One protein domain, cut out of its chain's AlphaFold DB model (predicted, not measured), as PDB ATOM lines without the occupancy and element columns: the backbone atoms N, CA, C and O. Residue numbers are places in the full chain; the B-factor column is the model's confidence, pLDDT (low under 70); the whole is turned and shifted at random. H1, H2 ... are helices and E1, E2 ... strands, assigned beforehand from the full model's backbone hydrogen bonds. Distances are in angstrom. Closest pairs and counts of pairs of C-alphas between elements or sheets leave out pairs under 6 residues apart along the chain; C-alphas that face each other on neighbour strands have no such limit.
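Overview. This is residues 11 to 126 of the 818 residues of the protein "Hypothetical protein" of Ditylum brightwellii (UniProt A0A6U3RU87). This is a loose, drawn-out assembly strung along one long axis: helix H5 lies near its middle, between H2 on one side and H1 on the other. Toward one end come H3 and H4, and toward the other the small strand hairpin of E1 and E2 with its long loop, residues 102 to 122. The printed part has 116 residues with five named helices and then two named strands, in the order H1 H2 H3 H4 H5 E1 E2; the two strands make an antiparallel sheet. The class is mostly helix, though under half of the residues are in named elements. The whole is loose, with a radius of gyration of the C-alphas of 17.3 A, and elongated, spanning 58 by 31 by 26 A.

Along the chain. Look first at the sheet: E1 is residues 99 to 101, 7.0 A from first to last C-alpha, and E2 is residues 123 to 125, 7.1 A, ending at C-alpha 125 at (-14.965, 25.044, 45.744). Before E1, find C-alpha 85 at (-5.016, 31.186, 30.133); from there H5 runs 15.3 A to residue 96. H2 is residues 36 to 44, 12.2 A. H1, residues 11 to 19, begins at C-alpha 11 at (-24.994, 39.965, 35.297) and is 11.9 A long. H3 is residues 54 to 64, 15.1 A, and H4 is residues 68 to 74, 9.9 A.

Arrangement. Begin at the hairpin, where E1 and E2 are antiparallel at 141 degrees. There N 100 and O 124 are 2.8 A apart and N 124 and O 100 are 2.9 A apart, both within hydrogen-bond range. Between E2 and H5, the closest C-alphas are those of Leu 125 and Glu 93, 7.8 A apart. H2 and H5 only just touch, with 3 pairs of C-alphas within 8 A, the closest being those of Arg 38 and Trp 89 at 6.1 A. H5 does so with residues 86 to 89 alone. The two run opposite ways at a shallow tilt of 8 degrees. H1 and H5 are near each other, with 7 pairs of C-alphas within 10 A. H3 and H4 are close but not clearly touching, the C-alphas of Leu 64 and Lys 71 being closest at 7.6 A, at a steep tilt of 52 degrees, opposite ways. H3 and H5 are apart. In H1, H2, H3 and H5 every O i to N i+4 pair is within hydrogen-bond range; in H4 1 of 3 is, beside 2 of 4 O i to N i+3 pairs.

Size, cuts and confidence. The C-alphas farthest apart are those of Arg 73 and Lys 108, 58.6 A. The printed part has no cut. The links H1 to H2, 16 residues, and E1 to E2, 21 residues, are long. The mean pLDDT of the printed part is 75.6; look for values under 70 at residues 11 to 26, 67 to 80 and 103 to 109.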
ATOM      1  N   LEU A  11     -26.251  40.179  34.572       29.44
ATOM      2  CA  LEU A  11     -24.994  39.965  35.297       29.44
ATOM      3  C   LEU A  11     -23.996  39.068  34.560       29.44
ATOM      4  O   LEU A  11     -22.798  39.306  34.676       29.44
ATOM      5  N   LEU A  12     -24.420  38.110  33.731       32.88
ATOM      6  CA  LEU A  12     -23.470  37.333  32.917       32.88
ATOM      7  C   LEU A  12     -22.860  38.172  31.783       32.88
ATOM      8  O   LEU A  12     -21.673  38.022  31.504       32.88
ATOM      9  N   SER A  13     -23.604  39.108  31.174       34.16
ATOM     10  CA  SER A  13     -23.027  39.999  30.153       34.16
ATOM     11  C   SER A  13     -22.245  41.170  30.751       34.16
ATOM     12  O   SER A  13     -21.221  41.552  30.185       34.16
ATOM     13  N   ASN A  14     -22.686  41.715  31.892       31.11
ATOM     14  CA  ASN A  14     -21.995  42.809  32.585       31.11
ATOM     15  C   ASN A  14     -20.773  42.330  33.383       31.11
ATOM     16  O   ASN A  14     -19.782  43.049  33.452       31.11
ATOM     17  N   SER A  15     -20.778  41.108  33.925       38.62
ATOM     18  CA  SER A  15     -19.555  40.517  34.483       38.62
ATOM     19  C   SER A  15     -18.588  40.128  33.365       38.62
ATOM     20  O   SER A  15     -17.420  40.494  33.439       38.62
ATOM     21  N   ALA A  16     -19.041  39.482  32.279       37.69
ATOM     22  CA  ALA A  16     -18.170  39.104  31.160       37.69
ATOM     23  C   ALA A  16     -17.511  40.310  30.465       37.69
ATOM     24  O   ALA A  16     -16.355  40.212  30.056       37.69
ATOM     25  N   SER A  17     -18.193  41.458  30.362       42.78
ATOM     26  CA  SER A  17     -17.577  42.694  29.855       42.78
ATOM     27  C   SER A  17     -16.488  43.226  30.798       42.78
ATOM     28  O   SER A  17     -15.467  43.729  30.326       42.78
ATOM     29  N   HIS A  18     -16.645  43.025  32.112       44.69
ATOM     30  CA  HIS A  18     -15.644  43.352  33.129       44.69
ATOM     31  C   HIS A  18     -14.407  42.427  33.078       44.69
ATOM     32  O   HIS A  18     -13.300  42.857  33.412       44.69
ATOM     33  N   TRP A  19     -14.567  41.179  32.623       46.31
ATOM     34  CA  TRP A  19     -13.477  40.207  32.436       46.31
ATOM     35  C   TRP A  19     -12.639  40.445  31.178       46.31
ATOM     36  O   TRP A  19     -11.483  40.037  31.130       46.31
ATOM     37  N   ASN A  20     -13.189  41.125  30.171       45.69
ATOM     38  CA  ASN A  20     -12.497  41.358  28.902       45.69
ATOM     39  C   ASN A  20     -11.440  42.479  28.964       45.69
ATOM     40  O   ASN A  20     -10.672  42.623  28.018       45.69
ATOM     41  N   THR A  21     -11.393  43.279  30.039       43.03
ATOM     42  CA  THR A  21     -10.571  44.507  30.112       43.03
ATOM     43  C   THR A  21      -9.476  44.500  31.184       43.03
ATOM     44  O   THR A  21      -8.629  45.393  31.178       43.03
ATOM     45  N   ARG A  22      -9.440  43.522  32.103       48.62
ATOM     46  CA  ARG A  22      -8.393  43.458  33.142       48.62
ATOM     47  C   ARG A  22      -7.153  42.715  32.650       48.62
ATOM     48  O   ARG A  22      -7.246  41.650  32.053       48.62
ATOM     49  N   VAL A  23      -5.977  43.260  32.962       52.62
ATOM     50  CA  VAL A  23      -4.682  42.646  32.625       52.62
ATOM     51  C   VAL A  23      -4.257  41.598  33.661       52.62
ATOM     52  O   VAL A  23      -3.604  40.615  33.303       52.62
ATOM     53  N   GLU A  24      -4.674  41.765  34.919       59.50
ATOM     54  CA  GLU A  24      -4.332  40.883  36.038       59.50
ATOM     55  C   GLU A  24      -5.506  39.994  36.454       59.50
ATOM     56  O   GLU A  24      -6.668  40.407  36.437       59.50
ATOM     57  N   ASN A  25      -5.186  38.763  36.860       64.81
ATOM     58  CA  ASN A  25      -6.161  37.857  37.447       64.81
ATOM     59  C   ASN A  25      -6.673  38.449  38.773       64.81
ATOM     60  O   ASN A  25      -5.866  38.615  39.692       64.81
ATOM     61  N   PRO A  26      -7.979  38.742  38.909       64.50
ATOM     62  CA  PRO A  26      -8.521  39.275  40.155       64.50
ATOM     63  C   PRO A  26      -8.366  38.297  41.330       64.50
ATOM     64  O   PRO A  26      -8.347  38.730  42.479       64.50
ATOM     65  N   TYR A  27      -8.211  36.999  41.055       70.81
ATOM     66  CA  TYR A  27      -8.110  35.959  42.068       70.81
ATOM     67  C   TYR A  27      -6.664  35.490  42.251       70.81
ATOM     68  O   TYR A  27      -6.084  34.792  41.412       70.81
ATOM     69  N   LYS A  28      -6.072  35.842  43.396       75.88
ATOM     70  CA  LYS A  28      -4.773  35.320  43.851       75.88
ATOM     71  C   LYS A  28      -4.959  33.987  44.579       75.88
ATOM     72  O   LYS A  28      -4.602  33.857  45.745       75.88
ATOM     73  N   ASP A  29      -5.552  33.011  43.894       81.75
ATOM     74  CA  ASP A  29      -5.797  31.691  44.477       81.75
ATOM     75  C   ASP A  29      -4.468  31.007  44.843       81.75
ATOM     76  O   ASP A  29      -3.511  31.000  44.061       81.75
ATOM     77  N   GLU A  30      -4.404  30.381  46.017       84.31
ATOM     78  CA  GLU A  30      -3.266  29.528  46.368       84.31
ATOM     79  C   GLU A  30      -3.331  28.212  45.569       84.31
ATOM     80  O   GLU A  30      -4.424  27.679  45.350       84.31
ATOM     81  N   PRO A  31      -2.190  27.606  45.174       84.31
ATOM     82  CA  PRO A  31      -2.184  26.385  44.367       84.31
ATOM     83  C   PRO A  31      -3.035  25.248  44.937       84.31
ATOM     84  O   PRO A  31      -3.661  24.529  44.166       84.31
ATOM     85  N   LYS A  32      -3.124  25.106  46.270       84.62
ATOM     86  CA  LYS A  32      -3.958  24.082  46.932       84.62
ATOM     87  C   LYS A  32      -5.462  24.237  46.671       84.62
ATOM     88  O   LYS A  32      -6.177  23.243  46.767       84.62
ATOM     89  N   HIS A  33      -5.926  25.437  46.325       83.81
ATOM     90  CA  HIS A  33      -7.335  25.742  46.068       83.81
ATOM     91  C   HIS A  33      -7.701  25.680  44.579       83.81
ATOM     92  O   HIS A  33      -8.880  25.666  44.246       83.81
ATOM     93  N   MET A  34      -6.706  25.566  43.693       88.38
ATOM     94  CA  MET A  34      -6.923  25.378  42.256       88.38
ATOM     95  C   MET A  34      -7.329  23.944  41.939       88.38
ATOM     96  O   MET A  34      -6.829  22.994  42.562       88.38
ATOM     97  N   THR A  35      -8.148  23.790  40.903       90.12
ATOM     98  CA  THR A  35      -8.461  22.493  40.299       90.12
ATOM     99  C   THR A  35      -7.201  21.822  39.751       90.12
ATOM    100  O   THR A  35      -6.210  22.469  39.397       90.12
ATOM    101  N   TRP A  36      -7.232  20.492  39.653       89.31
ATOM    102  CA  TRP A  36      -6.138  19.731  39.045       89.31
ATOM    103  C   TRP A  36      -5.914  20.136  37.583       89.31
ATOM    104  O   TRP A  36      -4.766  20.312  37.178       89.31
ATOM    105  N   GLY A  37      -6.994  20.386  36.834       89.81
ATOM    106  CA  GLY A  37      -6.938  20.878  35.454       89.81
ATOM    107  C   GLY A  37      -6.136  22.174  35.323       89.81
ATOM    108  O   GLY A  37      -5.195  22.231  34.530       89.81
ATOM    109  N   ARG A  38      -6.398  23.178  36.174       91.62
ATOM    110  CA  ARG A  38      -5.643  24.443  36.190       91.62
ATOM    111  C   ARG A  38      -4.164  24.245  36.525       91.62
ATOM    112  O   ARG A  38      -3.302  24.857  35.893       91.62
ATOM    113  N   ARG A  39      -3.837  23.371  37.484       92.12
ATOM    114  CA  ARG A  39      -2.436  23.061  37.843       92.12
ATOM    115  C   ARG A  39      -1.688  22.400  36.688       92.12
ATOM    116  O   ARG A  39      -0.570  22.805  36.374       92.12
ATOM    117  N   ILE A  40      -2.319  21.421  36.038       91.81
ATOM    118  CA  ILE A  40      -1.777  20.748  34.853       91.81
ATOM    119  C   ILE A  40      -1.588  21.770  33.731       91.81
ATOM    120  O   ILE A  40      -0.498  21.868  33.174       91.81
ATOM    121  N   ALA A  41      -2.595  22.602  33.459       92.81
ATOM    122  CA  ALA A  41      -2.530  23.635  32.432       92.81
ATOM    123  C   ALA A  41      -1.406  24.653  32.674       92.81
ATOM    124  O   ALA A  41      -0.739  25.039  31.722       92.81
ATOM    125  N   ARG A  42      -1.143  25.049  33.926       92.06
ATOM    126  CA  ARG A  42      -0.003  25.915  34.290       92.06
ATOM    127  C   ARG A  42       1.355  25.242  34.112       92.06
ATOM    128  O   ARG A  42       2.338  25.904  33.793       92.06
ATOM    129  N   SER A  43       1.431  23.933  34.337       93.81
ATOM    130  CA  SER A  43       2.645  23.167  34.046       93.81
ATOM    131  C   SER A  43       2.879  23.086  32.534       93.81
ATOM    132  O   SER A  43       3.981  23.353  32.053       93.81
ATOM    133  N   LEU A  44       1.814  22.804  31.776       94.12
ATOM    134  CA  LEU A  44       1.849  22.645  30.325       94.12
ATOM    135  C   LEU A  44       1.978  23.969  29.557       94.12
ATOM    136  O   LEU A  44       2.563  23.979  28.477       94.12
ATOM    137  N   SER A  45       1.513  25.099  30.098       92.88
ATOM    138  CA  SER A  45       1.613  26.426  29.459       92.88
ATOM    139  C   SER A  45       3.054  26.872  29.210       92.88
ATOM    140  O   SER A  45       3.311  27.699  28.333       92.88
ATOM    141  N   LYS A  46       4.015  26.249  29.901       92.19
ATOM    142  CA  LYS A  46       5.453  26.387  29.647       92.19
ATOM    143  C   LYS A  46       5.903  25.801  28.315       92.19
ATOM    144  O   LYS A  46       7.055  26.015  27.947       92.19
ATOM    145  N   TYR A  47       5.051  25.091  27.578       94.56
ATOM    146  CA  TYR A  47       5.365  24.516  26.274       94.56
ATOM    147  C   TYR A  47       4.547  25.176  25.158       94.56
ATOM    148  O   TYR A  47       3.328  25.310  25.241       94.56
ATOM    149  N   LYS A  48       5.229  25.553  24.070       92.12
ATOM    150  CA  LYS A  48       4.634  26.272  22.933       92.12
ATOM    151  C   LYS A  48       3.565  25.456  22.201       92.12
ATOM    152  O   LYS A  48       2.612  26.025  21.687       92.12
ATOM    153  N   TRP A  49       3.697  24.127  22.190       93.69
ATOM    154  CA  TRP A  49       2.695  23.234  21.600       93.69
ATOM    155  C   TRP A  49       1.365  23.257  22.366       93.69
ATOM    156  O   TRP A  49       0.325  22.968  21.779       93.69
ATOM    157  N   TYR A  50       1.379  23.598  23.657       93.12
ATOM    158  CA  TYR A  50       0.174  23.677  24.474       93.12
ATOM    159  C   TYR A  50      -0.426  25.085  24.445       93.12
ATOM    160  O   TYR A  50      -1.609  25.217  24.155       93.12
ATOM    161  N   TYR A  51       0.385  26.127  24.675       93.81
ATOM    162  CA  TYR A  51      -0.047  27.530  24.661       93.81
ATOM    163  C   TYR A  51       0.796  28.357  23.668       93.81
ATOM    164  O   TYR A  51       1.822  28.932  24.048       93.81
ATOM    165  N   PRO A  52       0.396  28.413  22.381       89.81
ATOM    166  CA  PRO A  52       1.185  29.060  21.330       89.81
ATOM    167  C   PRO A  52       1.393  30.564  21.544       89.81
ATOM    168  O   PRO A  52       2.462  31.086  21.233       89.81
ATOM    169  N   ASN A  53       0.403  31.242  22.135       85.31
ATOM    170  CA  ASN A  53       0.399  32.694  22.343       85.31
ATOM    171  C   ASN A  53       1.220  33.150  23.566       85.31
ATOM    172  O   ASN A  53       1.232  34.336  23.892       85.31
ATOM    173  N   ARG A  54       1.931  32.236  24.242       85.81
ATOM    174  CA  ARG A  54       2.707  32.555  25.453       85.81
ATOM    175  C   ARG A  54       3.785  33.617  25.214       85.81
ATOM    176  O   ARG A  54       4.016  34.440  26.087       85.81
ATOM    177  N   ASP A  55       4.454  33.569  24.057       86.69
ATOM    178  CA  ASP A  55       5.614  34.420  23.773       86.69
ATOM    179  C   ASP A  55       5.124  35.870  23.586       86.69
ATOM    180  O   ASP A  55       5.669  36.793  24.185       86.69
ATOM    181  N   VAL A  56       4.004  36.036  22.867       84.94
ATOM    182  CA  VAL A  56       3.294  37.315  22.672       84.94
ATOM    183  C   VAL A  56       2.814  37.888  24.007       84.94
ATOM    184  O   VAL A  56       2.979  39.075  24.282       84.94
ATOM    185  N   ARG A  57       2.256  37.042  24.881       82.88
ATOM    186  CA  ARG A  57       1.820  37.460  26.220       82.88
ATOM    187  C   ARG A  57       2.994  37.883  27.105       82.88
ATOM    188  O   ARG A  57       2.899  38.907  27.772       82.88
ATOM    189  N   ALA A  58       4.093  37.133  27.094       83.81
ATOM    190  CA  ALA A  58       5.289  37.467  27.863       83.81
ATOM    191  C   ALA A  58       5.905  38.802  27.406       83.81
ATOM    192  O   ALA A  58       6.368  39.588  28.232       83.81
ATOM    193  N   GLU A  59       5.877  39.085  26.102       84.94
ATOM    194  CA  GLU A  59       6.296  40.374  25.549       84.94
ATOM    195  C   GLU A  59       5.368  41.517  25.983       84.94
ATOM    196  O   GLU A  59       5.848  42.561  26.431       84.94
ATOM    197  N   TYR A  60       4.051  41.297  25.939       82.50
ATOM    198  CA  TYR A  60       3.054  42.245  26.439       82.50
ATOM    199  C   TYR A  60       3.267  42.579  27.924       82.50
ATOM    200  O   TYR A  60       3.347  43.750  28.293       82.50
ATOM    201  N   GLU A  61       3.433  41.568  28.779       82.62
ATOM    202  CA  GLU A  61       3.663  41.751  30.220       82.62
ATOM    203  C   GLU A  61       4.993  42.463  30.507       82.62
ATOM    204  O   GLU A  61       5.057  43.338  31.373       82.62
ATOM    205  N   LYS A  62       6.045  42.166  29.732       84.31
ATOM    206  CA  LYS A  62       7.329  42.877  29.813       84.31
ATOM    207  C   LYS A  62       7.193  44.353  29.436       84.31
ATOM    208  O   LYS A  62       7.860  45.192  30.036       84.31
ATOM    209  N   ASN A  63       6.355  44.673  28.451       79.88
ATOM    210  CA  ASN A  63       6.079  46.054  28.059       79.88
ATOM    211  C   ASN A  63       5.228  46.789  29.105       79.88
ATOM    212  O   ASN A  63       5.498  47.956  29.376       79.88
ATOM    213  N   LEU A  64       4.275  46.106  29.747       75.06
ATOM    214  CA  LEU A  64       3.456  46.667  30.825       75.06
ATOM    215  C   LEU A  64       4.284  47.033  32.073       75.06
ATOM    216  O   LEU A  64       3.977  48.010  32.754       75.06
ATOM    217  N   ALA A  65       5.339  46.261  32.356       75.69
ATOM    218  CA  ALA A  65       6.222  46.446  33.508       75.69
ATOM    219  C   ALA A  65       7.225  47.614  33.374       75.69
ATOM    220  O   ALA A  65       7.925  47.922  34.339       75.69
ATOM    221  N   LYS A  66       7.323  48.261  32.204       79.81
ATOM    222  CA  LYS A  66       8.178  49.444  31.995       79.81
ATOM    223  C   LYS A  66       7.614  50.676  32.726       79.81
ATOM    224  O   LYS A  66       6.412  50.775  32.947       79.81
ATOM    225  N   THR A  67       8.474  51.613  33.125       69.19
ATOM    226  CA  THR A  67       8.110  52.840  33.869       69.19
ATOM    227  C   THR A  67       7.206  53.790  33.071       69.19
ATOM    228  O   THR A  67       7.231  53.791  31.841       69.19
ATOM    229  N   ASP A  68       6.422  54.631  33.760       65.88
ATOM    230  CA  ASP A  68       5.389  55.493  33.150       65.88
ATOM    231  C   ASP A  68       5.925  56.484  32.088       65.88
ATOM    232  O   ASP A  68       5.203  56.827  31.149       65.88
ATOM    233  N   GLU A  69       7.208  56.864  32.159       59.53
ATOM    234  CA  GLU A  69       7.889  57.685  31.138       59.53
ATOM    235  C   GLU A  69       8.182  56.927  29.824       59.53
ATOM    236  O   GLU A  69       8.226  57.530  28.753       59.53
ATOM    237  N   GLU A  70       8.345  55.600  29.864       58.09
ATOM    238  CA  GLU A  70       8.516  54.761  28.664       58.09
ATOM    239  C   GLU A  70       7.169  54.301  28.092       58.09
ATOM    240  O   GLU A  70       7.028  54.124  26.878       58.09
ATOM    241  N   LYS A  71       6.157  54.160  28.957       56.41
ATOM    242  CA  LYS A  71       4.780  53.830  28.576       56.41
ATOM    243  C   LYS A  71       4.203  54.854  27.601       56.41
ATOM    244  O   LYS A  71       3.597  54.461  26.615       56.41
ATOM    245  N   THR A  72       4.461  56.147  27.790       54.88
ATOM    246  CA  THR A  72       3.905  57.220  26.939       54.88
ATOM    247  C   THR A  72       4.439  57.224  25.500       54.88
ATOM    248  O   THR A  72       3.780  57.766  24.622       54.88
ATOM    249  N   ARG A  73       5.593  56.593  25.224       52.25
ATOM    250  CA  ARG A  73       6.099  56.372  23.849       52.25
ATOM    251  C   ARG A  73       5.681  55.032  23.240       52.25
ATOM    252  O   ARG A  73       5.769  54.882  22.025       52.25
ATOM    253  N   ALA A  74       5.273  54.065  24.059       51.00
ATOM    254  CA  ALA A  74       4.885  52.723  23.623       51.00
ATOM    255  C   ALA A  74       3.357  52.505  23.580       51.00
ATOM    256  O   ALA A  74       2.906  51.551  22.948       51.00
ATOM    257  N   LEU A  75       2.562  53.368  24.229       47.12
ATOM    258  CA  LEU A  75       1.112  53.185  24.385       47.12
ATOM    259  C   LEU A  75       0.279  53.429  23.121       47.12
ATOM    260  O   LEU A  75      -0.874  53.017  23.109       47.12
ATOM    261  N   ASP A  76       0.841  54.009  22.059       47.66
ATOM    262  CA  ASP A  76       0.119  54.153  20.784       47.66
ATOM    263  C   ASP A  76       0.050  52.838  19.979       47.66
ATOM    264  O   ASP A  76      -0.658  52.774  18.979       47.66
ATOM    265  N   PHE A  77       0.762  51.774  20.389       50.34
ATOM    266  CA  PHE A  77       0.910  50.554  19.577       50.34
ATOM    267  C   PHE A  77       0.355  49.257  20.172       50.34
ATOM    268  O   PHE A  77       0.356  48.245  19.474       50.34
ATOM    269  N   VAL A  78      -0.127  49.231  21.421       53.19
ATOM    270  CA  VAL A  78      -0.643  47.980  22.008       53.19
ATOM    271  C   VAL A  78      -1.908  48.220  22.832       53.19
ATOM    272  O   VAL A  78      -1.917  48.097  24.055       53.19
ATOM    273  N   GLU A  79      -3.005  48.543  22.146       60.16
ATOM    274  CA  GLU A  79      -4.343  48.632  22.756       60.16
ATOM    275  C   GLU A  79      -4.949  47.239  23.045       60.16
ATOM    276  O   GLU A  79      -5.987  47.109  23.694       60.16
ATOM    277  N   VAL A  80      -4.289  46.169  22.587       64.19
ATOM    278  CA  VAL A  80      -4.861  44.821  22.535       64.19
ATOM    279  C   VAL A  80      -4.192  43.906  23.548       64.19
ATOM    280  O   VAL A  80      -3.005  43.595  23.465       64.19
ATOM    281  N   VAL A  81      -4.986  43.456  24.518       74.06
ATOM    282  CA  VAL A  81      -4.549  42.548  25.582       74.06
ATOM    283  C   VAL A  81      -4.583  41.104  25.056       74.06
ATOM    284  O   VAL A  81      -5.671  40.589  24.788       74.06
ATOM    285  N   PRO A  82      -3.439  40.401  24.934       80.06
ATOM    286  CA  PRO A  82      -3.437  38.995  24.533       80.06
ATOM    287  C   PRO A  82      -4.145  38.125  25.586       80.06
ATOM    288  O   PRO A  82      -4.019  38.400  26.787       80.06
ATOM    289  N   PRO A  83      -4.857  37.058  25.174       85.56
ATOM    290  CA  PRO A  83      -5.703  36.280  26.070       85.56
ATOM    291  C   PRO A  83      -4.867  35.542  27.116       85.56
ATOM    292  O   PRO A  83      -3.863  34.914  26.786       85.56
ATOM    293  N   SER A  84      -5.298  35.584  28.371       88.81
ATOM    294  CA  SER A  84      -4.658  34.932  29.507       88.81
ATOM    295  C   SER A  84      -5.339  33.606  29.841       88.81
ATOM    296  O   SER A  84      -6.508  33.550  30.235       88.81
ATOM    297  N   LEU A  85      -4.560  32.524  29.760       91.00
ATOM    298  CA  LEU A  85      -5.016  31.186  30.133       91.00
ATOM    299  C   LEU A  85      -5.402  31.105  31.617       91.00
ATOM    300  O   LEU A  85      -6.385  30.462  31.975       91.00
ATOM    301  N   ASP A  86      -4.652  31.785  32.482       89.69
ATOM    302  CA  ASP A  86      -4.937  31.825  33.917       89.69
ATOM    303  C   ASP A  86      -6.253  32.541  34.226       89.69
ATOM    304  O   ASP A  86      -6.966  32.145  35.151       89.69
ATOM    305  N   MET A  87      -6.590  33.568  33.442       88.25
ATOM    306  CA  MET A  87      -7.867  34.264  33.556       88.25
ATOM    307  C   MET A  87      -9.027  33.358  33.144       88.25
ATOM    308  O   MET A  87     -10.018  33.303  33.863       88.25
ATOM    309  N   ALA A  88      -8.880  32.584  32.066       91.31
ATOM    310  CA  ALA A  88      -9.911  31.643  31.622       91.31
ATOM    311  C   ALA A  88     -10.145  30.498  32.621       91.31
ATOM    312  O   ALA A  88     -11.287  30.156  32.920       91.31
ATOM    313  N   TRP A  89      -9.082  29.948  33.220       92.56
ATOM    314  CA  TRP A  89      -9.235  28.975  34.309       92.56
ATOM    315  C   TRP A  89      -9.899  29.577  35.545       92.56
ATOM    316  O   TRP A  89     -10.675  28.898  36.208       92.56
ATOM    317  N   SER A  90      -9.615  30.841  35.855       89.75
ATOM    318  CA  SER A  90     -10.255  31.520  36.988       89.75
ATOM    319  C   SER A  90     -11.723  31.816  36.701       89.75
ATOM    320  O   SER A  90     -12.551  31.636  37.583       89.75
ATOM    321  N   TYR A  91     -12.057  32.193  35.463       90.06
ATOM    322  CA  TYR A  91     -13.437  32.305  34.993       90.06
ATOM    323  C   TYR A  91     -14.180  30.980  35.199       90.06
ATOM    324  O   TYR A  91     -15.225  30.956  35.841       90.06
ATOM    325  N   PHE A  92     -13.598  29.858  34.768       91.88
ATOM    326  CA  PHE A  92     -14.186  28.539  34.999       91.88
ATOM    327  C   PHE A  92     -14.353  28.224  36.493       91.88
ATOM    328  O   PHE A  92     -15.423  27.824  36.929       91.88
ATOM    329  N   GLU A  93     -13.329  28.444  37.316       90.81
ATOM    330  CA  GLU A  93     -13.380  28.091  38.740       90.81
ATOM    331  C   GLU A  93     -14.279  28.996  39.591       90.81
ATOM    332  O   GLU A  93     -14.731  28.550  40.643       90.81
ATOM    333  N   HIS A  94     -14.489  30.257  39.203       88.50
ATOM    334  CA  HIS A  94     -15.227  31.252  39.998       88.50
ATOM    335  C   HIS A  94     -16.595  31.634  39.432       88.50
ATOM    336  O   HIS A  94     -17.417  32.187  40.161       88.50
ATOM    337  N   ILE A  95     -16.846  31.354  38.154       87.75
ATOM    338  CA  ILE A  95     -18.125  31.650  37.497       87.75
ATOM    339  C   ILE A  95     -18.842  30.361  37.124       87.75
ATOM    340  O   ILE A  95     -20.034  30.237  37.381       87.75
ATOM    341  N   THR A  96     -18.130  29.404  36.529       88.38
ATOM    342  CA  THR A  96     -18.751  28.152  36.092       88.38
ATOM    343  C   THR A  96     -18.920  27.170  37.243       88.38
ATOM    344  O   THR A  96     -19.998  26.615  37.410       88.38
ATOM    345  N   LEU A  97     -17.874  26.924  38.034       90.88
ATOM    346  CA  LEU A  97     -17.920  25.907  39.079       90.88
ATOM    347  C   LEU A  97     -18.618  26.401  40.352       90.88
ATOM    348  O   LEU A  97     -18.446  27.556  40.751       90.88
ATOM    349  N   PRO A  98     -19.342  25.509  41.049       90.19
ATOM    350  CA  PRO A  98     -20.011  25.862  42.287       90.19
ATOM    351  C   PRO A  98     -19.024  26.110  43.432       90.19
ATOM    352  O   PRO A  98     -18.087  25.334  43.666       90.19
ATOM    353  N   ARG A  99     -19.269  27.178  44.198       90.38
ATOM    354  CA  ARG A  99     -18.460  27.585  45.356       90.38
ATOM    355  C   ARG A  99     -19.335  27.916  46.555       90.38
ATOM    356  O   ARG A  99     -20.478  28.318  46.377       90.38
ATOM    357  N   TYR A 100     -18.764  27.797  47.747       90.19
ATOM    358  CA  TYR A 100     -19.381  28.173  49.016       90.19
ATOM    359  C   TYR A 100     -18.598  29.293  49.716       90.19
ATOM    360  O   TYR A 100     -17.415  29.520  49.424       90.19
ATOM    361  N   LEU A 101     -19.254  29.993  50.643       89.62
ATOM    362  CA  LEU A 101     -18.673  31.071  51.452       89.62
ATOM    363  C   LEU A 101     -17.851  30.516  52.631       89.62
ATOM    364  O   LEU A 101     -18.336  29.701  53.409       89.62
ATOM    365  N   VAL A 102     -16.601  30.965  52.804       84.00
ATOM    366  CA  VAL A 102     -15.676  30.395  53.816       84.00
ATOM    367  C   VAL A 102     -15.981  30.853  55.247       84.00
ATOM    368  O   VAL A 102     -15.794  30.082  56.186       84.00
ATOM    369  N   ASN A 103     -16.447  32.093  55.418       69.88
ATOM    370  CA  ASN A 103     -16.583  32.741  56.730       69.88
ATOM    371  C   ASN A 103     -18.030  32.830  57.245       69.88
ATOM    372  O   ASN A 103     -18.249  33.354  58.332       69.88
ATOM    373  N   HIS A 104     -18.998  32.287  56.504       59.75
ATOM    374  CA  HIS A 104     -20.382  32.110  56.947       59.75
ATOM    375  C   HIS A 104     -20.609  30.639  57.307       59.75
ATOM    376  O   HIS A 104     -21.384  29.927  56.680       59.75
ATOM    377  N   LYS A 105     -19.896  30.145  58.325       50.88
ATOM    378  CA  LYS A 105     -20.377  28.941  59.006       50.88
ATOM    379  C   LYS A 105     -21.575  29.365  59.844       50.88
ATOM    380  O   LYS A 105     -21.401  30.011  60.874       50.88
ATOM    381  N   SER A 106     -22.779  29.049  59.377       52.62
ATOM    382  CA  SER A 106     -23.953  29.069  60.249       52.62
ATOM    383  C   SER A 106     -23.726  28.097  61.423       52.62
ATOM    384  O   SER A 106     -22.890  27.199  61.321       52.62
ATOM    385  N   ASP A 107     -24.466  28.233  62.527       55.25
ATOM    386  CA  ASP A 107     -24.396  27.322  63.693       55.25
ATOM    387  C   ASP A 107     -24.648  25.835  63.347       55.25
ATOM    388  O   ASP A 107     -24.449  24.943  64.173       55.25
ATOM    389  N   LYS A 108     -25.086  25.549  62.118       58.84
ATOM    390  CA  LYS A 108     -25.206  24.217  61.530       58.84
ATOM    391  C   LYS A 108     -24.144  24.117  60.436       58.84
ATOM    392  O   LYS A 108     -24.090  25.010  59.598       58.84
ATOM    393  N   ASP A 109     -23.309  23.076  60.435       66.50
ATOM    394  CA  ASP A 109     -22.268  22.799  59.423       66.50
ATOM    395  C   ASP A 109     -22.849  22.634  57.992       66.50
ATOM    396  O   ASP A 109     -22.824  21.549  57.420       66.50
ATOM    397  N   GLN A 110     -23.395  23.709  57.429       78.06
ATOM    398  CA  GLN A 110     -23.993  23.813  56.105       78.06
ATOM    399  C   GLN A 110     -23.162  24.788  55.270       78.06
ATOM    400  O   GLN A 110     -22.790  25.868  55.744       78.06
ATOM    401  N   PHE A 111     -22.840  24.402  54.039       84.94
ATOM    402  CA  PHE A 111     -22.157  25.262  53.078       84.94
ATOM    403  C   PHE A 111     -23.160  26.194  52.388       84.94
ATOM    404  O   PHE A 111     -24.000  25.748  51.619       84.94
ATOM    405  N   GLU A 112     -23.033  27.503  52.607       85.75
ATOM    406  CA  GLU A 112     -23.836  28.504  51.895       85.75
ATOM    407  C   GLU A 112     -23.275  28.749  50.484       85.75
ATOM    408  O   GLU A 112     -22.103  29.130  50.328       85.75
ATOM    409  N   ARG A 113     -24.106  28.543  49.452       86.44
ATOM    410  CA  ARG A 113     -23.730  28.720  48.043       86.44
ATOM    411  C   ARG A 113     -23.374  30.176  47.739       86.44
ATOM    412  O   ARG A 113     -24.150  31.100  47.960       86.44
ATOM    413  N   ALA A 114     -22.201  30.386  47.152       87.50
ATOM    414  CA  ALA A 114     -21.785  31.685  46.645       87.50
ATOM    415  C   ALA A 114     -22.381  31.936  45.250       87.50
ATOM    416  O   ALA A 114     -22.326  31.067  44.375       87.50
ATOM    417  N   GLN A 115     -22.895  33.147  45.019       84.88
ATOM    418  CA  GLN A 115     -23.312  33.565  43.681       84.88
ATOM    419  C   GLN A 115     -22.110  33.594  42.711       84.88
ATOM    420  O   GLN A 115     -21.001  33.966  43.120       84.88
ATOM    421  N   PRO A 116     -22.305  33.226  41.429       84.44
ATOM    422  CA  PRO A 116     -21.239  33.238  40.429       84.44
ATOM    423  C   PRO A 116     -20.563  34.607  40.307       84.44
ATOM    424  O   PRO A 116     -21.230  35.633  40.193       84.44
ATOM    425  N   GLY A 117     -19.227  34.628  40.288       78.12
ATOM    426  CA  GLY A 117     -18.466  35.865  40.095       78.12
ATOM    427  C   GLY A 117     -18.509  36.837  41.278       78.12
ATOM    428  O   GLY A 117     -18.239  38.019  41.100       78.12
ATOM    429  N   ARG A 118     -18.835  36.370  42.486       78.69
ATOM    430  CA  ARG A 118     -18.710  37.167  43.708       78.69
ATOM    431  C   ARG A 118     -17.222  37.340  44.082       78.69
ATOM    432  O   ARG A 118     -16.483  36.357  44.138       78.69
ATOM    433  N   PHE A 119     -16.770  38.581  44.302       76.56
ATOM    434  CA  PHE A 119     -15.354  38.913  44.586       76.56
ATOM    435  C   PHE A 119     -15.129  39.560  45.962       76.56
ATOM    436  O   PHE A 119     -13.988  39.683  46.399       76.56
ATOM    437  N   ASP A 120     -16.193  40.020  46.617       83.44
ATOM    438  CA  ASP A 120     -16.162  40.733  47.901       83.44
ATOM    439  C   ASP A 120     -15.897  39.806  49.096       83.44
ATOM    440  O   ASP A 120     -15.395  40.264  50.121       83.44
ATOM    441  N   VAL A 121     -16.190  38.509  48.964       85.44
ATOM    442  CA  VAL A 121     -16.048  37.508  50.034       85.44
ATOM    443  C   VAL A 121     -15.143  36.363  49.579       85.44
ATOM    444  O   VAL A 121     -15.149  35.980  48.409       85.44
ATOM    445  N   GLU A 122     -14.367  35.786  50.502       86.38
ATOM    446  CA  GLU A 122     -13.580  34.582  50.220       86.38
ATOM    447  C   GLU A 122     -14.513  33.391  49.942       86.38
ATOM    448  O   GLU A 122     -15.325  33.000  50.788       86.38
ATOM    449  N   THR A 123     -14.370  32.796  48.757       90.00
ATOM    450  CA  THR A 123     -15.154  31.636  48.319       90.00
ATOM    451  C   THR A 123     -14.250  30.442  48.023       90.00
ATOM    452  O   THR A 123     -13.132  30.588  47.513       90.00
ATOM    453  N   ARG A 124     -14.733  29.224  48.287       90.38
ATOM    454  CA  ARG A 124     -14.014  27.972  47.994       90.38
ATOM    455  C   ARG A 124     -14.893  26.992  47.233       90.38
ATOM    456  O   ARG A 124     -16.104  26.993  47.378       90.38
ATOM    457  N   LEU A 125     -14.269  26.135  46.429       90.94
ATOM    458  CA  LEU A 125     -14.965  25.044  45.744       90.94
ATOM    459  C   LEU A 125     -15.498  24.029  46.762       90.94
ATOM    460  O   LEU A 125     -14.753  23.609  47.653       90.94
ATOM    461  N   TYR A 126     -16.736  23.574  46.572       91.56
ATOM    462  CA  TYR A 126     -17.350  22.519  47.389       91.56
ATOM    463  C   TYR A 126     -16.460  21.265  47.453       91.56
ATOM    464  O   TYR A 126     -15.940  20.838  46.413       91.56
TER     465      TYR A 126